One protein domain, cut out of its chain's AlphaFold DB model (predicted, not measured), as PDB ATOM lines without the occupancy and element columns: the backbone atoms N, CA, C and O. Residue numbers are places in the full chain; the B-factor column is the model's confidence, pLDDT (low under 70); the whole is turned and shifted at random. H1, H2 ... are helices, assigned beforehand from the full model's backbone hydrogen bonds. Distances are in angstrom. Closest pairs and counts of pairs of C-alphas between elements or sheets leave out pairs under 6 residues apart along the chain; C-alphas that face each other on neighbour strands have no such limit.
ATOM      1  N   SER A 211     -55.916  74.168  24.549       70.75
ATOM      2  CA  SER A 211     -55.990  74.271  23.084       70.75
ATOM      3  C   SER A 211     -56.404  72.966  22.400       70.75
ATOM      4  O   SER A 211     -57.091  73.015  21.382       70.75
ATOM      5  N   PHE A 212     -56.032  71.815  22.963       71.81
ATOM      6  CA  PHE A 212     -56.418  70.500  22.458       71.81
ATOM      7  C   PHE A 212     -57.931  70.292  22.581       71.81
ATOM      8  O   PHE A 212     -58.578  69.930  21.603       71.81
ATOM      9  N   PHE A 213     -58.513  70.621  23.739       70.00
ATOM     10  CA  PHE A 213     -59.960  70.519  23.949       70.00
ATOM     11  C   PHE A 213     -60.754  71.440  23.016       70.00
ATOM     12  O   PHE A 213     -61.745  71.012  22.433       70.00
ATOM     13  N   ARG A 214     -60.279  72.669  22.774       73.88
ATOM     14  CA  ARG A 214     -60.914  73.575  21.799       73.88
ATOM     15  C   ARG A 214     -60.861  73.039  20.368       73.88
ATOM     16  O   ARG A 214     -61.835  73.164  19.633       73.88
ATOM     17  N   ALA A 215     -59.732  72.455  19.964       74.06
ATOM     18  CA  ALA A 215     -59.598  71.843  18.643       74.06
ATOM     19  C   ALA A 215     -60.539  70.636  18.486       74.06
ATOM     20  O   ALA A 215     -61.153  70.461  17.434       74.06
ATOM     21  N   LEU A 216     -60.700  69.849  19.553       74.88
ATOM     22  CA  LEU A 216     -61.622  68.720  19.603       74.88
ATOM     23  C   LEU A 216     -63.087  69.167  19.469       74.88
ATOM     24  O   LEU A 216     -63.821  68.633  18.641       74.88
ATOM     25  N   GLU A 217     -63.501  70.188  20.220       78.44
ATOM     26  CA  GLU A 217     -64.852  70.760  20.133       78.44
ATOM     27  C   GLU A 217     -65.165  71.279  18.722       78.44
ATOM     28  O   GLU A 217     -66.235  71.001  18.176       78.44
ATOM     29  N   GLN A 218     -64.217  71.983  18.094       79.62
ATOM     30  CA  GLN A 218     -64.364  72.465  16.718       79.62
ATOM     31  C   GLN A 218     -64.479  71.319  15.708       79.62
ATOM     32  O   GLN A 218     -65.288  71.400  14.777       79.62
ATOM     33  N   ALA A 219     -63.707  70.244  15.888       77.56
ATOM     34  CA  ALA A 219     -63.780  69.069  15.028       77.56
ATOM     35  C   ALA A 219     -65.157  68.391  15.111       77.56
ATOM     36  O   ALA A 219     -65.754  68.092  14.075       77.56
ATOM     37  N   ILE A 220     -65.699  68.226  16.323       81.06
ATOM     38  CA  ILE A 220     -67.033  67.652  16.550       81.06
ATOM     39  C   ILE A 220     -68.124  68.553  15.955       81.06
ATOM     40  O   ILE A 220     -69.037  68.060  15.291       81.06
ATOM     41  N   ALA A 221     -68.030  69.870  16.157       80.94
ATOM     42  CA  ALA A 221     -68.993  70.825  15.612       80.94
ATOM     43  C   ALA A 221     -69.017  70.800  14.075       80.94
ATOM     44  O   ALA A 221     -70.089  70.742  13.471       80.94
ATOM     45  N   THR A 222     -67.840  70.776  13.446       82.81
ATOM     46  CA  THR A 222     -67.703  70.699  11.983       82.81
ATOM     47  C   THR A 222     -68.291  69.397  11.442       82.81
ATOM     48  O   THR A 222     -69.050  69.419  10.477       82.81
ATOM     49  N   PHE A 223     -68.006  68.271  12.105       85.38
ATOM     50  CA  PHE A 223     -68.535  66.960  11.736       85.38
ATOM     51  C   PHE A 223     -70.071  66.896  11.801       85.38
ATOM     52  O   PHE A 223     -70.702  66.350  10.895       85.38
ATOM     53  N   ARG A 224     -70.691  67.473  12.837       82.81
ATOM     54  CA  ARG A 224     -72.161  67.519  12.960       82.81
ATOM     55  C   ARG A 224     -72.805  68.395  11.889       82.81
ATOM     56  O   ARG A 224     -73.894  68.082  11.421       82.81
ATOM     57  N   LEU A 225     -72.128  69.468  11.484       81.06
ATOM     58  CA  LEU A 225     -72.615  70.353  10.428       81.06
ATOM     59  C   LEU A 225     -72.582  69.675   9.050       81.06
ATOM     60  O   LEU A 225     -73.499  69.866   8.258       81.06
ATOM     61  N   SER A 226     -71.564  68.852   8.773       80.00
ATOM     62  CA  SER A 226     -71.475  68.082   7.525       80.00
ATOM     63  C   SER A 226     -72.325  66.806   7.517       80.00
ATOM     64  O   SER A 226     -72.643  66.304   6.443       80.00
ATOM     65  N   ASN A 227     -72.704  66.282   8.688       81.56
ATOM     66  CA  ASN A 227     -73.485  65.050   8.834       81.56
ATOM     67  C   ASN A 227     -74.748  65.314   9.673       81.56
ATOM     68  O   ASN A 227     -74.834  64.875  10.822       81.56
ATOM     69  N   PRO A 228     -75.754  66.014   9.109       77.88
ATOM     70  CA  PRO A 228     -76.956  66.444   9.833       77.88
ATOM     71  C   PRO A 228     -77.841  65.279  10.308       77.88
ATOM     72  O   PRO A 228     -78.721  65.457  11.145       77.88
ATOM     73  N   THR A 229     -77.625  64.079   9.766       81.06
ATOM     74  CA  THR A 229     -78.332  62.851  10.144       81.06
ATOM     75  C   THR A 229     -77.750  62.185  11.389       81.06
ATOM     76  O   THR A 229     -78.399  61.307  11.952       81.06
ATOM     77  N   TYR A 230     -76.559  62.583  11.843       82.88
ATOM     78  CA  TYR A 230     -75.929  62.023  13.035       82.88
ATOM     79  C   TYR A 230     -76.591  62.540  14.320       82.88
ATOM     80  O   TYR A 230     -76.666  63.749  14.545       82.88
ATOM     81  N   ILE A 231     -77.015  61.624  15.198       82.19
ATOM     82  CA  ILE A 231     -77.533  61.958  16.531       82.19
ATOM     83  C   ILE A 231     -76.430  61.714  17.570       82.19
ATOM     84  O   ILE A 231     -75.918  60.596  17.653       82.19
ATOM     85  N   PRO A 232     -76.063  62.712  18.393       80.31
ATOM     86  CA  PRO A 232     -75.005  62.564  19.384       80.31
ATOM     87  C   PRO A 232     -75.495  61.879  20.672       80.31
ATOM     88  O   PRO A 232     -75.383  62.457  21.751       80.31
ATOM     89  N   THR A 233     -76.032  60.661  20.574       83.88
ATOM     90  CA  THR A 233     -76.344  59.819  21.744       83.88
ATOM     91  C   THR A 233     -75.063  59.258  22.366       83.88
ATOM     92  O   THR A 233     -74.044  59.147  21.682       83.88
ATOM     93  N   GLU A 234     -75.094  58.905  23.654       80.44
ATOM     94  CA  GLU A 234     -73.948  58.273  24.336       80.44
ATOM     95  C   GLU A 234     -73.520  56.980  23.619       80.44
ATOM     96  O   GLU A 234     -72.337  56.779  23.359       80.44
ATOM     97  N   GLU A 235     -74.486  56.175  23.170       82.38
ATOM     98  CA  GLU A 235     -74.232  54.927  22.441       82.38
ATOM     99  C   GLU A 235     -73.565  55.159  21.070       82.38
ATOM    100  O   GLU A 235     -72.613  54.469  20.701       82.38
ATOM    101  N   ASN A 236     -74.011  56.163  20.304       84.81
ATOM    102  CA  ASN A 236     -73.366  56.521  19.037       84.81
ATOM    103  C   ASN A 236     -71.957  57.091  19.253       84.81
ATOM    104  O   ASN A 236     -71.089  56.908  18.399       84.81
ATOM    105  N   GLN A 237     -71.718  57.809  20.354       84.12
ATOM    106  CA  GLN A 237     -70.392  58.327  20.696       84.12
ATOM    107  C   GLN A 237     -69.437  57.187  21.058       84.12
ATOM    108  O   GLN A 237     -68.338  57.127  20.512       84.12
ATOM    109  N   GLU A 238     -69.881  56.233  21.877       86.88
ATOM    110  CA  GLU A 238     -69.086  55.065  22.258       86.88
ATOM    111  C   GLU A 238     -68.695  54.219  21.035       86.88
ATOM    112  O   GLU A 238     -67.528  53.850  20.878       86.88
ATOM    113  N   LYS A 239     -69.630  53.977  20.107       86.50
ATOM    114  CA  LYS A 239     -69.355  53.256  18.848       86.50
ATOM    115  C   LYS A 239     -68.318  53.973  17.980       86.50
ATOM    116  O   LYS A 239     -67.405  53.338  17.448       86.50
ATOM    117  N   MET A 240     -68.421  55.298  17.871       85.81
ATOM    118  CA  MET A 240     -67.460  56.123  17.131       85.81
ATOM    119  C   MET A 240     -66.074  56.091  17.784       85.81
ATOM    120  O   MET A 240     -65.082  55.862  17.096       85.81
ATOM    121  N   GLU A 241     -65.987  56.259  19.103       85.31
ATOM    122  CA  GLU A 241     -64.721  56.182  19.839       85.31
ATOM    123  C   GLU A 241     -64.073  54.801  19.751       85.31
ATOM    124  O   GLU A 241     -62.855  54.694  19.597       85.31
ATOM    125  N   THR A 242     -64.879  53.745  19.830       89.19
ATOM    126  CA  THR A 242     -64.415  52.358  19.741       89.19
ATOM    127  C   THR A 242     -63.823  52.085  18.367       89.19
ATOM    128  O   THR A 242     -62.731  51.527  18.265       89.19
ATOM    129  N   PHE A 243     -64.489  52.548  17.307       88.81
ATOM    130  CA  PHE A 243     -63.970  52.447  15.950       88.81
ATOM    131  C   PHE A 243     -62.673  53.244  15.768       88.81
ATOM    132  O   PHE A 243     -61.716  52.726  15.191       88.81
ATOM    133  N   LEU A 244     -62.610  54.479  16.276       88.12
ATOM    134  CA  LEU A 244     -61.409  55.312  16.185       88.12
ATOM    135  C   LEU A 244     -60.216  54.663  16.894       88.12
ATOM    136  O   LEU A 244     -59.138  54.576  16.315       88.12
ATOM    137  N   LYS A 245     -60.425  54.135  18.107       87.56
ATOM    138  CA  LYS A 245     -59.393  53.421  18.875       87.56
ATOM    139  C   LYS A 245     -58.945  52.137  18.175       87.56
ATOM    140  O   LYS A 245     -57.750  51.881  18.089       87.56
ATOM    141  N   ALA A 246     -59.884  51.346  17.656       87.06
ATOM    142  CA  ALA A 246     -59.582  50.079  16.991       87.06
ATOM    143  C   ALA A 246     -58.804  50.248  15.674       87.06
ATOM    144  O   ALA A 246     -58.093  49.332  15.268       87.06
ATOM    145  N   ASN A 247     -58.930  51.405  15.020       86.88
ATOM    146  CA  ASN A 247     -58.283  51.700  13.739       86.88
ATOM    147  C   ASN A 247     -57.133  52.716  13.854       86.88
ATOM    148  O   ASN A 247     -56.664  53.208  12.831       86.88
ATOM    149  N   ASP A 248     -56.700  53.039  15.078       86.00
ATOM    150  CA  ASP A 248     -55.646  54.025  15.372       86.00
ATOM    151  C   ASP A 248     -55.874  55.390  14.684       86.00
ATOM    152  O   ASP A 248     -54.970  56.039  14.155       86.00
ATOM    153  N   LEU A 249     -57.137  55.827  14.652       85.31
ATOM    154  CA  LEU A 249     -57.550  57.085  14.042       85.31
ATOM    155  C   LEU A 249     -57.669  58.188  15.095       85.31
ATOM    156  O   LEU A 249     -58.240  58.014  16.171       85.31
ATOM    157  N   GLN A 250     -57.184  59.376  14.743       82.69
ATOM    158  CA  GLN A 250     -57.321  60.561  15.583       82.69
ATOM    159  C   GLN A 250     -58.760  61.092  15.577       82.69
ATOM    160  O   GLN A 250     -59.451  61.053  14.557       82.69
ATOM    161  N   MET A 251     -59.186  61.677  16.700       79.62
ATOM    162  CA  MET A 251     -60.497  62.320  16.855       79.62
ATOM    163  C   MET A 251     -60.516  63.710  16.194       79.62
ATOM    164  O   MET A 251     -60.634  64.750  16.837       79.62
ATOM    165  N   ASN A 252     -60.334  63.712  14.876       83.38
ATOM    166  CA  ASN A 252     -60.354  64.875  13.998       83.38
ATOM    167  C   ASN A 252     -61.477  64.709  12.943       83.38
ATOM    168  O   ASN A 252     -62.086  63.638  12.864       83.38
ATOM    169  N   PRO A 253     -61.782  65.729  12.118       79.06
ATOM    170  CA  PRO A 253     -62.896  65.654  11.169       79.06
ATOM    171  C   PRO A 253     -62.806  64.477  10.187       79.06
ATOM    172  O   PRO A 253     -63.829  63.905   9.824       79.06
ATOM    173  N   GLN A 254     -61.596  64.084   9.781       84.81
ATOM    174  CA  GLN A 254     -61.372  62.983   8.840       84.81
ATOM    175  C   GLN A 254     -61.621  61.623   9.501       84.81
ATOM    176  O   GLN A 254     -62.314  60.784   8.928       84.81
ATOM    177  N   GLY A 255     -61.113  61.426  10.722       85.25
ATOM    178  CA  GLY A 255     -61.350  60.217  11.507       85.25
ATOM    179  C   GLY A 255     -62.830  60.044  11.843       85.25
ATOM    180  O   GLY A 255     -63.388  58.967  11.638       85.25
ATOM    181  N   LEU A 256     -63.494  61.123  12.273       87.50
ATOM    182  CA  LEU A 256     -64.934  61.114  12.541       87.50
ATOM    183  C   LEU A 256     -65.745  60.823  11.269       87.50
ATOM    184  O   LEU A 256     -66.672  60.021  11.315       87.50
ATOM    185  N   GLN A 257     -65.374  61.387  10.115       86.94
ATOM    186  CA  GLN A 257     -66.054  61.082   8.852       86.94
ATOM    187  C   GLN A 257     -65.886  59.614   8.434       86.94
ATOM    188  O   GLN A 257     -66.844  58.998   7.958       86.94
ATOM    189  N   ALA A 258     -64.689  59.048   8.613       86.38
ATOM    190  CA  ALA A 258     -64.407  57.649   8.306       86.38
ATOM    191  C   ALA A 258     -65.225  56.706   9.203       86.38
ATOM    192  O   ALA A 258     -65.897  55.807   8.695       86.38
ATOM    193  N   ALA A 259     -65.240  56.973  10.513       87.81
ATOM    194  CA  ALA A 259     -66.037  56.229  11.485       87.81
ATOM    195  C   ALA A 259     -67.537  56.310  11.168       87.81
ATOM    196  O   ALA A 259     -68.219  55.288  11.105       87.81
ATOM    197  N   PHE A 260     -68.040  57.509  10.872       88.38
ATOM    198  CA  PHE A 260     -69.446  57.717  10.545       88.38
ATOM    199  C   PHE A 260     -69.866  56.978   9.276       88.38
ATOM    200  O   PHE A 260     -70.888  56.295   9.271       88.38
ATOM    201  N   SER A 261     -69.069  57.075   8.210       87.00
ATOM    202  CA  SER A 261     -69.368  56.421   6.930       87.00
ATOM    203  C   SER A 261     -69.371  54.898   7.078       87.00
ATOM    204  O   SER A 261     -70.275  54.226   6.580       87.00
ATOM    205  N   TYR A 262     -68.397  54.361   7.820       88.94
ATOM    206  CA  TYR A 262     -68.287  52.932   8.091       88.94
ATOM    207  C   TYR A 262     -69.473  52.416   8.913       88.94
ATOM    208  O   TYR A 262     -70.180  51.511   8.471       88.94
ATOM    209  N   LEU A 263     -69.751  53.022  10.069       87.81
ATOM    210  CA  LEU A 263     -70.805  52.557  10.974       87.81
ATOM    211  C   LEU A 263     -72.211  52.776  10.386       87.81
ATOM    212  O   LEU A 263     -73.098  51.943  10.572       87.81
ATOM    213  N   THR A 264     -72.404  53.836   9.594       87.50
ATOM    214  CA  THR A 264     -73.655  54.060   8.851       87.50
ATOM    215  C   THR A 264     -73.883  52.981   7.795       87.50
ATOM    216  O   THR A 264     -74.995  52.470   7.683       87.50
ATOM    217  N   SER A 265     -72.844  52.573   7.054       85.69
ATOM    218  CA  SER A 265     -72.964  51.526   6.025       85.69
ATOM    219  C   SER A 265     -73.389  50.160   6.581       85.69
ATOM    220  O   SER A 265     -73.947  49.341   5.852       85.69
ATOM    221  N   ARG A 266     -73.165  49.930   7.882       84.12
ATOM    222  CA  ARG A 266     -73.534  48.701   8.598       84.12
ATOM    223  C   ARG A 266     -74.826  48.841   9.407       84.12
ATOM    224  O   ARG A 266     -75.256  47.875  10.026       84.12
ATOM    225  N   GLY A 267     -75.450  50.022   9.389       81.88
ATOM    226  CA  GLY A 267     -76.661  50.313  10.159       81.88
ATOM    227  C   GLY A 267     -76.439  50.314  11.674       81.88
ATOM    228  O   GLY A 267     -77.385  50.097  12.423       81.88
TER     229      GLY A 267
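What this domain is: This is residues 211 to 267 of the 333 residues of an uncharacterized protein of Acidobacteria bacterium (UniProt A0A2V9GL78). Three helices are joined through H3: the longest helix, H1, meets the beginning of H3 at a slant, and H2 crosses H3 steeply, with the closest residues near the middle of each. H1 and H2 have no contact with each other, and H3 touches both of them, H1 with its residues 253 to 257 and H2 where Ala 259 comes closest to Met 240. The printed part has 57 residues, with three named helices in the order H1, H2, H3 and no named strand; the class is all helix. The whole is compact, with a radius of gyration of the C-alphas of 10.7 A, and spans 34 by 25 by 19 A.

Where its parts are: H1, residues 211 to 226, runs 22.8 A from C-alpha 211 at (-55.990, 74.271, 23.084) to C-alpha 226 at (-71.475, 68.082, 7.525). H2, residues 234 to 246, is 18.1 A long. H3, residues 253 to 265, is also 18.1 A long and ends with C-alpha 265 at (-72.964, 51.526, 6.025).

How they stand to each other: H1 touches H3 with residues 219 to 223 alone, and H3 touches H1 with residues 253 to 257 alone. Their closest C-alphas, of Ala 219 and Pro 253, are 5.2 A apart. They run the same way at a steep tilt of 42 degrees. H2 touches H3 with residues 240 to 244 alone; the closest C-alphas, of Met 240 and Ala 259, are 5.8 A apart. Their lines are only just about perpendicular, at 71 degrees. H1 and H2 are apart. In H1, H2 and H3 every O i to N i+4 pair is within hydrogen-bond range.

The domain as a whole: The C-alphas farthest apart, of Ser 211 and Arg 266, are 34.2 A apart. The printed part has no cut. The links H1 to H2, with 7 residues, and H2 to H3, with 6, are short. Mean pLDDT of the printed part is 82.9, and 78 for H1; no printed residue is under 70.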